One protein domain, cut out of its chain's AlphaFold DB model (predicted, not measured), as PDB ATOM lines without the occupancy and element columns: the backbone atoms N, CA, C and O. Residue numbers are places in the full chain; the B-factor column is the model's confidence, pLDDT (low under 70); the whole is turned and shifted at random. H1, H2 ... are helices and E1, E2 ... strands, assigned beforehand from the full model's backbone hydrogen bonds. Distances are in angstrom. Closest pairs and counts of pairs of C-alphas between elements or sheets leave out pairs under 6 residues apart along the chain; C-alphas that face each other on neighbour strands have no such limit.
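What this domain is: This is residues 9 to 39 and 254 to 321 of the 558 residues of an uncharacterized protein of Legionella gratiana (UniProt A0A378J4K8). What does the model look like? A long helix, H4, and a helical hairpin, H2 and H3, make an L, with the first part of H2 crossing H4 near H4's first end. A small hairpin of strands, E1 and E2, lies at the far end of the L's shorter arm, and H1 packs across the later part of H4. What is it made of? The printed part has 99 residues, with four named helices and two named strands in the order H1, E1, E2, H2, H3, H4; the class is mostly helix, and the sheet E1 - E2 is antiparallel. How spread out is it? It is only just loose, close to compact, with a radius of gyration of the C-alphas of 15.2 A, and flat, with spans of 46 by 37 by 15 A.

How they stand to each other: What does the first helix meet? H1, residues 9 to 14, touches residues 308 to 316 of H4, residues 291 to 319, about perpendicular at 89 degrees; the closest C-alphas are those of Ser 12 and Arg 312, 4.5 A apart. How do the strands pair? E1, residues 22 to 25, and E2, residues 30 to 33, form an antiparallel hairpin at 139 degrees, with N 23 and O 32 at 2.9 A and N 30 and O 25 at 3.0 A, within hydrogen-bond range. How do the other helices stand? H2, residues 260 to 274, and H3, residues 279 to 287, form a helical hairpin and touch through residues 269 to 274 of H2, at a shallow tilt of 22 degrees, opposite ways; their closest C-alphas are those of Gln 273 and Ile 282, 4.9 A apart. H2 touches H4 about perpendicular at 89 degrees, residues 261 to 266 meeting 293 to 301, closest at the C-alphas of Glu 262 and Leu 296, 5.0 A apart. The closest C-alphas of E1 and H3 are those of Ile 24 and Gln 279, 5.6 A apart. What do the helix backbones show? Every O i to N i+4 pair is within hydrogen-bond range in H1, H2 and H4, and 4 of 5 are in H3.

Where its parts are: Where does H1 begin? C-alpha 9 is at (-52.462, -59.247, 45.195). How long are the longer helices? H2 measures 21.4 A, H3 12.4 A and H4 42.2 A from first to last C-alpha. Where does H4 end? C-alpha 319 is at (-44.876, -63.942, 51.393).

The domain as a whole: How large is it? The two C-alphas farthest apart, those of Asp 290 and Arg 321, are 46.8 A apart. Is the printed part cut? Residues 40 to 253 are not printed, and C-alphas 39 and 254 are 25.7 A apart across the cut. Where is confidence low? Residues 26 to 27 are under 70, while the mean pLDDT of the printed part is 91.2.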
ATOM      1  N   VAL A   9     -53.571 -58.479  44.615       92.44
ATOM      2  CA  VAL A   9     -52.462 -59.247  45.195       92.44
ATOM      3  C   VAL A   9     -51.373 -59.523  44.159       92.44
ATOM      4  O   VAL A   9     -50.216 -59.226  44.436       92.44
ATOM      5  N   TYR A  10     -51.729 -60.000  42.958       91.75
ATOM      6  CA  TYR A  10     -50.762 -60.237  41.879       91.75
ATOM      7  C   TYR A  10     -50.012 -58.958  41.514       91.75
ATOM      8  O   TYR A  10     -48.785 -58.950  41.478       91.75
ATOM      9  N   ASN A  11     -50.748 -57.852  41.340       89.44
ATOM     10  CA  ASN A  11     -50.158 -56.539  41.098       89.44
ATOM     11  C   ASN A  11     -49.144 -56.180  42.190       89.44
ATOM     12  O   ASN A  11     -48.044 -55.766  41.858       89.44
ATOM     13  N   SER A  12     -49.474 -56.378  43.468       91.00
ATOM     14  CA  SER A  12     -48.594 -55.999  44.585       91.00
ATOM     15  C   SER A  12     -47.369 -56.910  44.735       91.00
ATOM     16  O   SER A  12     -46.338 -56.462  45.225       91.00
ATOM     17  N   LEU A  13     -47.454 -58.175  44.317       92.12
ATOM     18  CA  LEU A  13     -46.340 -59.120  44.397       92.12
ATOM     19  C   LEU A  13     -45.397 -59.004  43.193       92.12
ATOM     20  O   LEU A  13     -44.191 -58.840  43.372       92.12
ATOM     21  N   PHE A  14     -45.960 -59.038  41.984       91.12
ATOM     22  CA  PHE A  14     -45.238 -59.320  40.740       91.12
ATOM     23  C   PHE A  14     -45.277 -58.185  39.722       91.12
ATOM     24  O   PHE A  14     -44.934 -58.397  38.563       91.12
ATOM     25  N   GLN A  15     -45.722 -56.993  40.110       87.38
ATOM     26  CA  GLN A  15     -45.600 -55.808  39.265       87.38
ATOM     27  C   GLN A  15     -44.814 -54.719  39.999       87.38
ATOM     28  O   GLN A  15     -44.647 -54.782  41.220       87.38
ATOM     29  N   GLU A  16     -44.301 -53.733  39.268       83.94
ATOM     30  CA  GLU A  16     -43.604 -52.574  39.826       83.94
ATOM     31  C   GLU A  16     -44.379 -51.290  39.568       83.94
ATOM     32  O   GLU A  16     -45.030 -51.141  38.532       83.94
ATOM     33  N   TYR A  17     -44.356 -50.368  40.532       83.94
ATOM     34  CA  TYR A  17     -45.215 -49.194  40.459       83.94
ATOM     35  C   TYR A  17     -44.789 -48.310  39.298       83.94
ATOM     36  O   TYR A  17     -43.644 -47.878  39.210       83.94
ATOM     37  N   SER A  18     -45.747 -48.028  38.422       82.38
ATOM     38  CA  SER A  18     -45.599 -47.066  37.343       82.38
ATOM     39  C   SER A  18     -46.644 -45.977  37.529       82.38
ATOM     40  O   SER A  18     -47.835 -46.260  37.728       82.38
ATOM     41  N   HIS A  19     -46.212 -44.714  37.474       77.88
ATOM     42  CA  HIS A  19     -47.138 -43.594  37.613       77.88
ATOM     43  C   HIS A  19     -48.262 -43.680  36.574       77.88
ATOM     44  O   HIS A  19     -48.052 -44.186  35.469       77.88
ATOM     45  N   PRO A  20     -49.472 -43.208  36.909       79.19
ATOM     46  CA  PRO A  20     -50.506 -43.014  35.909       79.19
ATOM     47  C   PRO A  20     -49.999 -42.120  34.780       79.19
ATOM     48  O   PRO A  20     -49.437 -41.057  35.031       79.19
ATOM     49  N   GLY A  21     -50.198 -42.576  33.553       84.31
ATOM     50  CA  GLY A  21     -49.814 -41.871  32.345       84.31
ATOM     51  C   GLY A  21     -50.178 -42.695  31.121       84.31
ATOM     52  O   GLY A  21     -50.837 -43.738  31.228       84.31
ATOM     53  N   ARG A  22     -49.741 -42.224  29.960       89.62
ATOM     54  CA  ARG A  22     -49.913 -42.915  28.684       89.62
ATOM     55  C   ARG A  22     -48.592 -42.973  27.931       89.62
ATOM     56  O   ARG A  22     -47.679 -42.209  28.234       89.62
ATOM     57  N   ALA A  23     -48.483 -43.911  27.005       88.06
ATOM     58  CA  ALA A  23     -47.323 -44.044  26.143       88.06
ATOM     59  C   ALA A  23     -47.735 -44.594  24.779       88.06
ATOM     60  O   ALA A  23     -48.711 -45.343  24.668       88.06
ATOM     61  N   ILE A  24     -46.968 -44.237  23.752       87.44
ATOM     62  CA  ILE A  24     -47.068 -44.865  22.436       87.44
ATOM     63  C   ILE A  24     -46.421 -46.247  22.523       87.44
ATOM     64  O   ILE A  24     -45.223 -46.366  22.779       87.44
ATOM     65  N   THR A  25     -47.226 -47.300  22.378       77.69
ATOM     66  CA  THR A  25     -46.788 -48.695  22.541       77.69
ATOM     67  C   THR A  25     -47.454 -49.616  21.511       77.69
ATOM     68  O   THR A  25     -48.460 -49.253  20.903       77.69
ATOM     69  N   GLY A  26     -46.899 -50.818  21.321       67.12
ATOM     70  CA  GLY A  26     -47.381 -51.787  20.327       67.12
ATOM     71  C   GLY A  26     -46.711 -51.639  18.955       67.12
ATOM     72  O   GLY A  26     -45.955 -50.697  18.726       67.12
ATOM     73  N   ARG A  27     -46.967 -52.594  18.048       63.47
ATOM     74  CA  ARG A  27     -46.450 -52.557  16.658       63.47
ATOM     75  C   ARG A  27     -47.173 -51.516  15.796       63.47
ATOM     76  O   ARG A  27     -46.674 -51.098  14.764       63.47
ATOM     77  N   ASP A  28     -48.358 -51.142  16.240       73.75
ATOM     78  CA  ASP A  28     -49.332 -50.236  15.654       73.75
ATOM     79  C   ASP A  28     -49.242 -48.812  16.239       73.75
ATOM     80  O   ASP A  28     -50.093 -47.977  15.949       73.75
ATOM     81  N   GLU A  29     -48.199 -48.532  17.038       81.06
ATOM     82  CA  GLU A  29     -47.880 -47.209  17.602       81.06
ATOM     83  C   GLU A  29     -49.089 -46.529  18.264       81.06
ATOM     84  O   GLU A  29     -49.375 -45.345  18.075       81.06
ATOM     85  N   THR A  30     -49.825 -47.289  19.073       86.12
ATOM     86  CA  THR A  30     -51.058 -46.796  19.685       86.12
ATOM     87  C   THR A  30     -50.801 -46.098  21.011       86.12
ATOM     88  O   THR A  30     -49.995 -46.533  21.841       86.12
ATOM     89  N   ASN A  31     -51.541 -45.016  21.248       90.69
ATOM     90  CA  ASN A  31     -51.565 -44.344  22.538       90.69
ATOM     91  C   ASN A  31     -52.329 -45.188  23.564       90.69
ATOM     92  O   ASN A  31     -53.564 -45.194  23.597       90.69
ATOM     93  N   SER A  32     -51.589 -45.848  24.448       87.12
ATOM     94  CA  SER A  32     -52.132 -46.781  25.429       87.12
ATOM     95  C   SER A  32     -51.836 -46.347  26.870       87.12
ATOM     96  O   SER A  32     -50.836 -45.672  27.133       87.12
ATOM     97  N   PRO A  33     -52.692 -46.711  27.842       86.38
ATOM     98  CA  PRO A  33     -52.414 -46.464  29.252       86.38
ATOM     99  C   PRO A  33     -51.125 -47.161  29.712       86.38
ATOM    100  O   PRO A  33     -50.894 -48.328  29.402       86.38
ATOM    101  N   VAL A  34     -50.309 -46.470  30.513       82.81
ATOM    102  CA  VAL A  34     -49.127 -47.066  31.149       82.81
ATOM    103  C   VAL A  34     -49.540 -47.768  32.431       82.81
ATOM    104  O   VAL A  34     -49.978 -47.156  33.419       82.81
ATOM    105  N   TYR A  35     -49.358 -49.077  32.427       82.25
ATOM    106  CA  TYR A  35     -49.623 -49.916  33.575       82.25
ATOM    107  C   TYR A  35     -48.343 -50.304  34.313       82.25
ATOM    108  O   TYR A  35     -47.238 -50.177  33.792       82.25
ATOM    109  N   ASP A  36     -48.511 -50.768  35.547       81.56
ATOM    110  CA  ASP A  36     -47.437 -51.350  36.342       81.56
ATOM    111  C   ASP A  36     -46.814 -52.525  35.578       81.56
ATOM    112  O   ASP A  36     -47.520 -53.459  35.182       81.56
ATOM    113  N   LYS A  37     -45.498 -52.468  35.362       78.88
ATOM    114  CA  LYS A  37     -44.763 -53.505  34.627       78.88
ATOM    115  C   LYS A  37     -44.716 -54.779  35.458       78.88
ATOM    116  O   LYS A  37     -44.286 -54.726  36.610       78.88
ATOM    117  N   GLY A  38     -45.171 -55.893  34.892       77.94
ATOM    118  CA  GLY A  38     -45.135 -57.198  35.545       77.94
ATOM    119  C   GLY A  38     -43.811 -57.935  35.418       77.94
ATOM    120  O   GLY A  38     -42.866 -57.446  34.803       77.94
ATOM    121  N   ILE A  39     -43.758 -59.138  35.987       84.44
ATOM    122  CA  ILE A  39     -42.734 -60.119  35.626       84.44
ATOM    123  C   ILE A  39     -42.848 -60.455  34.138       84.44
ATOM    124  O   ILE A  39     -43.945 -60.590  33.593       84.44
ATOM    125  N   PRO A 254     -54.624 -47.593  53.705       92.81
ATOM    126  CA  PRO A 254     -55.492 -46.522  53.244       92.81
ATOM    127  C   PRO A 254     -55.182 -46.161  51.788       92.81
ATOM    128  O   PRO A 254     -54.046 -46.246  51.319       92.81
ATOM    129  N   ARG A 255     -56.212 -45.728  51.055       90.62
ATOM    130  CA  ARG A 255     -56.022 -45.161  49.713       90.62
ATOM    131  C   ARG A 255     -55.222 -43.860  49.804       90.62
ATOM    132  O   ARG A 255     -55.236 -43.197  50.839       90.62
ATOM    133  N   ALA A 256     -54.583 -43.474  48.700       92.06
ATOM    134  CA  ALA A 256     -53.875 -42.200  48.618       92.06
ATOM    135  C   ALA A 256     -54.828 -41.040  48.950       92.06
ATOM    136  O   ALA A 256     -55.888 -40.901  48.333       92.06
ATOM    137  N   ALA A 257     -54.451 -40.230  49.939       94.06
ATOM    138  CA  ALA A 257     -55.221 -39.082  50.403       94.06
ATOM    139  C   ALA A 257     -55.002 -37.880  49.470       94.06
ATOM    140  O   ALA A 257     -54.274 -36.937  49.792       94.06
ATOM    141  N   LEU A 258     -55.601 -37.961  48.282       95.00
ATOM    142  CA  LEU A 258     -55.584 -36.882  47.300       95.00
ATOM    143  C   LEU A 258     -56.571 -35.782  47.700       95.00
ATOM    144  O   LEU A 258     -57.708 -36.083  48.078       95.00
ATOM    145  N   THR A 259     -56.161 -34.519  47.586       97.31
ATOM    146  CA  THR A 259     -57.105 -33.398  47.642       97.31
ATOM    147  C   THR A 259     -57.994 -33.400  46.398       97.31
ATOM    148  O   THR A 259     -57.760 -34.138  45.433       97.31
ATOM    149  N   HIS A 260     -59.050 -32.588  46.420       97.00
ATOM    150  CA  HIS A 260     -59.927 -32.459  45.264       97.00
ATOM    151  C   HIS A 260     -59.151 -31.936  44.048       97.00
ATOM    152  O   HIS A 260     -59.216 -32.539  42.981       97.00
ATOM    153  N   GLU A 261     -58.338 -30.903  44.257       96.75
ATOM    154  CA  GLU A 261     -57.524 -30.246  43.237       96.75
ATOM    155  C   GLU A 261     -56.473 -31.199  42.650       96.75
ATOM    156  O   GLU A 261     -56.332 -31.287  41.435       96.75
ATOM    157  N   GLU A 262     -55.778 -31.983  43.483       97.12
ATOM    158  CA  GLU A 262     -54.818 -32.988  43.001       97.12
ATOM    159  C   GLU A 262     -55.494 -34.025  42.097       97.12
ATOM    160  O   GLU A 262     -54.970 -34.392  41.042       97.12
ATOM    161  N   LYS A 263     -56.688 -34.488  42.485       95.31
ATOM    162  CA  LYS A 263     -57.459 -35.450  41.693       95.31
ATOM    163  C   LYS A 263     -57.916 -34.848  40.363       95.31
ATOM    164  O   LYS A 263     -57.864 -35.540  39.343       95.31
ATOM    165  N   GLU A 264     -58.369 -33.597  40.369       96.25
ATOM    166  CA  GLU A 264     -58.781 -32.881  39.159       96.25
ATOM    167  C   GLU A 264     -57.617 -32.721  38.182       96.25
ATOM    168  O   GLU A 264     -57.757 -33.086  37.014       96.25
ATOM    169  N   VAL A 265     -56.457 -32.262  38.660       96.38
ATOM    170  CA  VAL A 265     -55.269 -32.072  37.820       96.38
ATOM    171  C   VAL A 265     -54.792 -33.400  37.232       96.38
ATOM    172  O   VAL A 265     -54.600 -33.483  36.021       96.38
ATOM    173  N   ILE A 266     -54.662 -34.462  38.039       94.62
ATOM    174  CA  ILE A 266     -54.250 -35.791  37.546       94.62
ATOM    175  C   ILE A 266     -55.212 -36.306  36.473       94.62
ATOM    176  O   ILE A 266     -54.776 -36.812  35.440       94.62
ATOM    177  N   THR A 267     -56.519 -36.170  36.706       93.94
ATOM    178  CA  THR A 267     -57.540 -36.628  35.753       93.94
ATOM    179  C   THR A 267     -57.475 -35.822  34.457       93.94
ATOM    180  O   THR A 267     -57.539 -36.397  33.373       93.94
ATOM    181  N   ARG A 268     -57.304 -34.497  34.549       95.31
ATOM    182  CA  ARG A 268     -57.184 -33.617  33.383       95.31
ATOM    183  C   ARG A 268     -55.945 -33.941  32.557       95.31
ATOM    184  O   ARG A 268     -56.073 -34.096  31.349       95.31
ATOM    185  N   VAL A 269     -54.786 -34.100  33.202       95.06
ATOM    186  CA  VAL A 269     -53.539 -34.502  32.533       95.06
ATOM    187  C   VAL A 269     -53.731 -35.828  31.806       95.06
ATOM    188  O   VAL A 269     -53.413 -35.925  30.627       95.06
ATOM    189  N   TYR A 270     -54.306 -36.832  32.472       93.19
ATOM    190  CA  TYR A 270     -54.530 -38.142  31.865       93.19
ATOM    191  C   TYR A 270     -55.449 -38.082  30.633       93.19
ATOM    192  O   TYR A 270     -55.125 -38.652  29.591       93.19
ATOM    193  N   ASN A 271     -56.569 -37.361  30.736       94.19
ATOM    194  CA  ASN A 271     -57.514 -37.195  29.632       94.19
ATOM    195  C   ASN A 271     -56.900 -36.404  28.471       94.19
ATOM    196  O   ASN A 271     -57.179 -36.690  27.312       94.19
ATOM    197  N   GLU A 272     -56.056 -35.411  28.756       94.94
ATOM    198  CA  GLU A 272     -55.363 -34.675  27.703       94.94
ATOM    199  C   GLU A 272     -54.301 -35.541  27.011       94.94
ATOM    200  O   GLU A 272     -54.188 -35.502  25.784       94.94
ATOM    201  N   GLN A 273     -53.561 -36.357  27.769       95.19
ATOM    202  CA  GLN A 273     -52.601 -37.317  27.221       95.19
ATOM    203  C   GLN A 273     -53.263 -38.330  26.285       95.19
ATOM    204  O   GLN A 273     -52.640 -38.751  25.317       95.19
ATOM    205  N   GLU A 274     -54.515 -38.720  26.532       93.88
ATOM    206  CA  GLU A 274     -55.271 -39.655  25.683       93.88
ATOM    207  C   GLU A 274     -55.537 -39.123  24.271       93.88
ATOM    208  O   GLU A 274     -55.629 -39.901  23.327       93.88
ATOM    209  N   LEU A 275     -55.604 -37.801  24.108       94.19
ATOM    210  CA  LEU A 275     -55.874 -37.160  22.820       94.19
ATOM    211  C   LEU A 275     -54.623 -37.001  21.944       94.19
ATOM    212  O   LEU A 275     -54.722 -36.503  20.823       94.19
ATOM    213  N   LYS A 276     -53.442 -37.353  22.459       95.00
ATOM    214  CA  LYS A 276     -52.164 -37.152  21.767       95.00
ATOM    215  C   LYS A 276     -51.811 -38.344  20.882       95.00
ATOM    216  O   LYS A 276     -52.224 -39.471  21.152       95.00
ATOM    217  N   THR A 277     -51.023 -38.097  19.840       92.69
ATOM    218  CA  THR A 277     -50.676 -39.116  18.833       92.69
ATOM    219  C   THR A 277     -49.208 -39.511  18.851       92.69
ATOM    220  O   THR A 277     -48.853 -40.565  18.342       92.69
ATOM    221  N   THR A 278     -48.354 -38.700  19.477       92.31
ATOM    222  CA  THR A 278     -46.921 -38.978  19.602       92.31
ATOM    223  C   THR A 278     -46.479 -38.963  21.061       92.31
ATOM    224  O   THR A 278     -47.067 -38.275  21.896       92.31
ATOM    225  N   GLN A 279     -45.395 -39.682  21.380       92.81
ATOM    226  CA  GLN A 279     -44.853 -39.704  22.743       92.81
ATOM    227  C   GLN A 279     -44.447 -38.302  23.209       92.81
ATOM    228  O   GLN A 279     -44.731 -37.916  24.337       92.81
ATOM    229  N   LYS A 280     -43.863 -37.507  22.306       94.25
ATOM    230  CA  LYS A 280     -43.494 -36.119  22.586       94.25
ATOM    231  C   LYS A 280     -44.707 -35.285  23.009       94.25
ATOM    232  O   LYS A 280     -44.641 -34.592  24.013       94.25
ATOM    233  N   GLU A 281     -45.819 -35.382  22.284       94.25
ATOM    234  CA  GLU A 281     -47.051 -34.662  22.629       94.25
ATOM    235  C   GLU A 281     -47.640 -35.110  23.975       94.25
ATOM    236  O   GLU A 281     -48.189 -34.280  24.698       94.25
ATOM    237  N   ILE A 282     -47.538 -36.402  24.312       92.75
ATOM    238  CA  ILE A 282     -47.968 -36.954  25.608       92.75
ATOM    239  C   ILE A 282     -47.130 -36.369  26.751       92.75
ATOM    240  O   ILE A 282     -47.681 -35.956  27.778       92.75
ATOM    241  N   ASP A 283     -45.811 -36.333  26.577       92.69
ATOM    242  CA  ASP A 283     -44.876 -35.808  27.573       92.69
ATOM    243  C   ASP A 283     -45.047 -34.287  27.734       92.69
ATOM    244  O   ASP A 283     -45.045 -33.762  28.852       92.69
ATOM    245  N   ASP A 284     -45.305 -33.586  26.626       95.25
ATOM    246  CA  ASP A 284     -45.528 -32.143  26.583       95.25
ATOM    247  C   ASP A 284     -46.757 -31.697  27.393       95.25
ATOM    248  O   ASP A 284     -46.755 -30.575  27.897       95.25
ATOM    249  N   VAL A 285     -47.767 -32.554  27.602       95.06
ATOM    250  CA  VAL A 285     -48.907 -32.244  28.495       95.06
ATOM    251  C   VAL A 285     -48.429 -31.915  29.906       95.06
ATOM    252  O   VAL A 285     -48.912 -30.973  30.525       95.06
ATOM    253  N   VAL A 286     -47.468 -32.683  30.422       92.44
ATOM    254  CA  VAL A 286     -46.932 -32.479  31.774       92.44
ATOM    255  C   VAL A 286     -45.938 -31.318  31.791       92.44
ATOM    256  O   VAL A 286     -45.894 -30.572  32.769       92.44
ATOM    257  N   ASN A 287     -45.150 -31.158  30.725       92.38
ATOM    258  CA  ASN A 287     -44.120 -30.118  30.634       92.38
ATOM    259  C   ASN A 287     -44.702 -28.700  30.517       92.38
ATOM    260  O   ASN A 287     -44.046 -27.748  30.930       92.38
ATOM    261  N   HIS A 288     -45.917 -28.557  29.977       94.81
ATOM    262  CA  HIS A 288     -46.591 -27.265  29.799       94.81
ATOM    263  C   HIS A 288     -47.627 -26.943  30.887       94.81
ATOM    264  O   HIS A 288     -48.372 -25.971  30.741       94.81
ATOM    265  N   LEU A 289     -47.693 -27.724  31.972       95.44
ATOM    266  CA  LEU A 289     -48.502 -27.353  33.134       95.44
ATOM    267  C   LEU A 289     -47.999 -26.034  33.728       95.44
ATOM    268  O   LEU A 289     -46.791 -25.813  33.836       95.44
ATOM    269  N   ASP A 290     -48.924 -25.173  34.155       96.00
ATOM    270  CA  ASP A 290     -48.546 -24.012  34.956       96.00
ATOM    271  C   ASP A 290     -47.955 -24.445  36.307       96.00
ATOM    272  O   ASP A 290     -48.105 -25.588  36.744       96.00
ATOM    273  N   GLU A 291     -47.257 -23.533  36.982       95.88
ATOM    274  CA  GLU A 291     -46.528 -23.851  38.213       95.88
ATOM    275  C   GLU A 291     -47.433 -24.447  39.306       95.88
ATOM    276  O   GLU A 291     -47.030 -25.372  40.014       95.88
ATOM    277  N   LYS A 292     -48.675 -23.965  39.421       95.62
ATOM    278  CA  LYS A 292     -49.623 -24.427  40.439       95.62
ATOM    279  C   LYS A 292     -50.121 -25.833  40.114       95.62
ATOM    280  O   LYS A 292     -50.125 -26.704  40.984       95.62
ATOM    281  N   ASP A 293     -50.533 -26.061  38.874       96.69
ATOM    282  CA  ASP A 293     -50.991 -27.365  38.411       96.69
ATOM    283  C   ASP A 293     -49.860 -28.393  38.446       96.69
ATOM    284  O   ASP A 293     -50.075 -29.535  38.848       96.69
ATOM    285  N   LYS A 294     -48.632 -27.991  38.113       96.38
ATOM    286  CA  LYS A 294     -47.455 -28.856  38.194       96.38
ATOM    287  C   LYS A 294     -47.192 -29.322  39.628       96.38
ATOM    288  O   LYS A 294     -47.005 -30.519  39.846       96.38
ATOM    289  N   GLN A 295     -47.263 -28.418  40.609       96.75
ATOM    290  CA  GLN A 295     -47.131 -28.764  42.031       96.75
ATOM    291  C   GLN A 295     -48.220 -29.745  42.496       96.75
ATOM    292  O   GLN A 295     -47.917 -30.724  43.179       96.75
ATOM    293  N   LEU A 296     -49.479 -29.519  42.105       97.44
ATOM    294  CA  LEU A 296     -50.599 -30.412  42.436       97.44
ATOM    295  C   LEU A 296     -50.453 -31.791  41.772       97.44
ATOM    296  O   LEU A 296     -50.703 -32.816  42.410       97.44
ATOM    297  N   TYR A 297     -50.027 -31.823  40.509       95.69
ATOM    298  CA  TYR A 297     -49.782 -33.056  39.766       95.69
ATOM    299  C   TYR A 297     -48.672 -33.894  40.405       95.69
ATOM    300  O   TYR A 297     -48.865 -35.087  40.652       95.69
ATOM    301  N   ASP A 298     -47.531 -33.272  40.713       95.06
ATOM    302  CA  ASP A 298     -46.381 -33.957  41.301       95.06
ATOM    303  C   ASP A 298     -46.691 -34.435  42.733       95.06
ATOM    304  O   ASP A 298     -46.447 -35.603  43.044       95.06
ATOM    305  N   SER A 299     -47.353 -33.608  43.557       96.50
ATOM    306  CA  SER A 299     -47.829 -33.996  44.900       96.50
ATOM    307  C   SER A 299     -48.781 -35.197  44.848       96.50
ATOM    308  O   SER A 299     -48.613 -36.190  45.563       96.50
ATOM    309  N   GLY A 300     -49.783 -35.159  43.964       95.00
ATOM    310  CA  GLY A 300     -50.723 -36.264  43.825       95.00
ATOM    311  C   GLY A 300     -50.060 -37.552  43.311       95.00
ATOM    312  O   GLY A 300     -50.386 -38.646  43.784       95.00
ATOM    313  N   ARG A 301     -49.085 -37.443  42.396       93.50
ATOM    314  CA  ARG A 301     -48.279 -38.582  41.920       93.50
ATOM    315  C   ARG A 301     -47.450 -39.214  43.028       93.50
ATOM    316  O   ARG A 301     -47.434 -40.441  43.120       93.50
ATOM    317  N   GLU A 302     -46.803 -38.404  43.860       94.81
ATOM    318  CA  GLU A 302     -46.002 -38.870  44.995       94.81
ATOM    319  C   GLU A 302     -46.864 -39.616  46.024       94.81
ATOM    320  O   GLU A 302     -46.494 -40.694  46.499       94.81
ATOM    321  N   LYS A 303     -48.071 -39.112  46.320       95.19
ATOM    322  CA  LYS A 303     -49.025 -39.791  47.215       95.19
ATOM    323  C   LYS A 303     -49.474 -41.147  46.668       95.19
ATOM    324  O   LYS A 303     -49.569 -42.116  47.424       95.19
ATOM    325  N   LEU A 304     -49.748 -41.233  45.365       93.19
ATOM    326  CA  LEU A 304     -50.095 -42.497  44.706       93.19
ATOM    327  C   LEU A 304     -48.924 -43.482  44.717       93.19
ATOM    328  O   LEU A 304     -49.122 -44.663  45.001       93.19
ATOM    329  N   GLU A 305     -47.714 -42.993  44.458       92.44
ATOM    330  CA  GLU A 305     -46.489 -43.789  44.480       92.44
ATOM    331  C   GLU A 305     -46.191 -44.335  45.872       92.44
ATOM    332  O   GLU A 305     -45.895 -45.518  46.011       92.44
ATOM    333  N   THR A 306     -46.340 -43.507  46.904       94.06
ATOM    334  CA  THR A 306     -46.141 -43.906  48.301       94.06
ATOM    335  C   THR A 306     -47.061 -45.065  48.673       94.06
ATOM    336  O   THR A 306     -46.602 -46.083  49.190       94.06
ATOM    337  N   VAL A 307     -48.355 -44.962  48.348       93.62
ATOM    338  CA  VAL A 307     -49.312 -46.051  48.599       93.62
ATOM    339  C   VAL A 307     -48.996 -47.282  47.748       93.62
ATOM    340  O   VAL A 307     -49.082 -48.401  48.249       93.62
ATOM    341  N   GLY A 308     -48.608 -47.105  46.482       91.31
ATOM    342  CA  GLY A 308     -48.210 -48.206  45.604       91.31
ATOM    343  C   GLY A 308     -46.997 -48.977  46.134       91.31
ATOM    344  O   GLY A 308     -47.029 -50.205  46.196       91.31
ATOM    345  N   LYS A 309     -45.955 -48.266  46.576       92.25
ATOM    346  CA  LYS A 309     -44.752 -48.845  47.192       92.25
ATOM    347  C   LYS A 309     -45.077 -49.569  48.494       92.25
ATOM    348  O   LYS A 309     -44.610 -50.688  48.695       92.25
ATOM    349  N   GLU A 310     -45.921 -48.982  49.339       95.00
ATOM    350  CA  GLU A 310     -46.337 -49.601  50.600       95.00
ATOM    351  C   GLU A 310     -47.131 -50.898  50.377       95.00
ATOM    352  O   GLU A 310     -46.878 -51.900  51.045       95.00
ATOM    353  N   GLN A 311     -48.029 -50.926  49.386       94.50
ATOM    354  CA  GLN A 311     -48.752 -52.145  48.997       94.50
ATOM    355  C   GLN A 311     -47.793 -53.276  48.603       94.50
ATOM    356  O   GLN A 311     -47.954 -54.403  49.075       94.50
ATOM    357  N   ARG A 312     -46.772 -52.978  47.788       93.19
ATOM    358  CA  ARG A 312     -45.755 -53.964  47.379       93.19
ATOM    359  C   ARG A 312     -44.901 -54.424  48.550       93.19
ATOM    360  O   ARG A 312     -44.700 -55.623  48.714       93.19
ATOM    361  N   ARG A 313     -44.434 -53.488  49.383       94.44
ATOM    362  CA  ARG A 313     -43.627 -53.787  50.573       94.44
ATOM    363  C   ARG A 313     -44.357 -54.764  51.494       94.44
ATOM    364  O   ARG A 313     -43.832 -55.835  51.775       94.44
ATOM    365  N   VAL A 314     -45.591 -54.437  51.884       96.00
ATOM    366  CA  VAL A 314     -46.412 -55.281  52.768       96.00
ATOM    367  C   VAL A 314     -46.679 -56.651  52.142       96.00
ATOM    368  O   VAL A 314     -46.554 -57.670  52.820       96.00
ATOM    369  N   ALA A 315     -47.020 -56.703  50.851       96.31
ATOM    370  CA  ALA A 315     -47.266 -57.966  50.161       96.31
ATOM    371  C   ALA A 315     -46.021 -58.870  50.150       96.31
ATOM    372  O   ALA A 315     -46.110 -60.047  50.507       96.31
ATOM    373  N   ARG A 316     -44.858 -58.312  49.787       94.81
ATOM    374  CA  ARG A 316     -43.582 -59.034  49.696       94.81
ATOM    375  C   ARG A 316     -43.066 -59.477  51.067       94.81
ATOM    376  O   ARG A 316     -42.580 -60.595  51.183       94.81
ATOM    377  N   GLU A 317     -43.239 -58.672  52.115       95.75
ATOM    378  CA  GLU A 317     -42.891 -59.058  53.493       95.75
ATOM    379  C   GLU A 317     -43.703 -60.260  53.989       95.75
ATOM    380  O   GLU A 317     -43.157 -61.171  54.611       95.75
ATOM    381  N   ILE A 318     -45.004 -60.299  53.686       96.88
ATOM    382  CA  ILE A 318     -45.891 -61.397  54.092       96.88
ATOM    383  C   ILE A 318     -45.460 -62.713  53.450       96.88
ATOM    384  O   ILE A 318     -45.323 -63.714  54.160       96.88
ATOM    385  N   VAL A 319     -45.254 -62.722  52.129       96.12
ATOM    386  CA  VAL A 319     -44.876 -63.942  51.393       96.12
ATOM    387  C   VAL A 319     -43.397 -64.305  51.563       96.12
ATOM    388  O   VAL A 319     -43.037 -65.474  51.429       96.12
ATOM    389  N   GLY A 320     -42.559 -63.325  51.914       94.88
ATOM    390  CA  GLY A 320     -41.134 -63.478  52.213       94.88
ATOM    391  C   GLY A 320     -40.833 -64.239  53.501       94.88
ATOM    392  O   GLY A 320     -39.682 -64.584  53.743       94.88
ATOM    393  N   ARG A 321     -41.857 -64.575  54.298       95.12
ATOM    394  CA  ARG A 321     -41.737 -65.539  55.406       95.12
ATOM    395  C   ARG A 321     -41.459 -66.975  54.936       95.12
ATOM    396  O   ARG A 321     -41.083 -67.800  55.762       95.12
TER     397      ARG A 321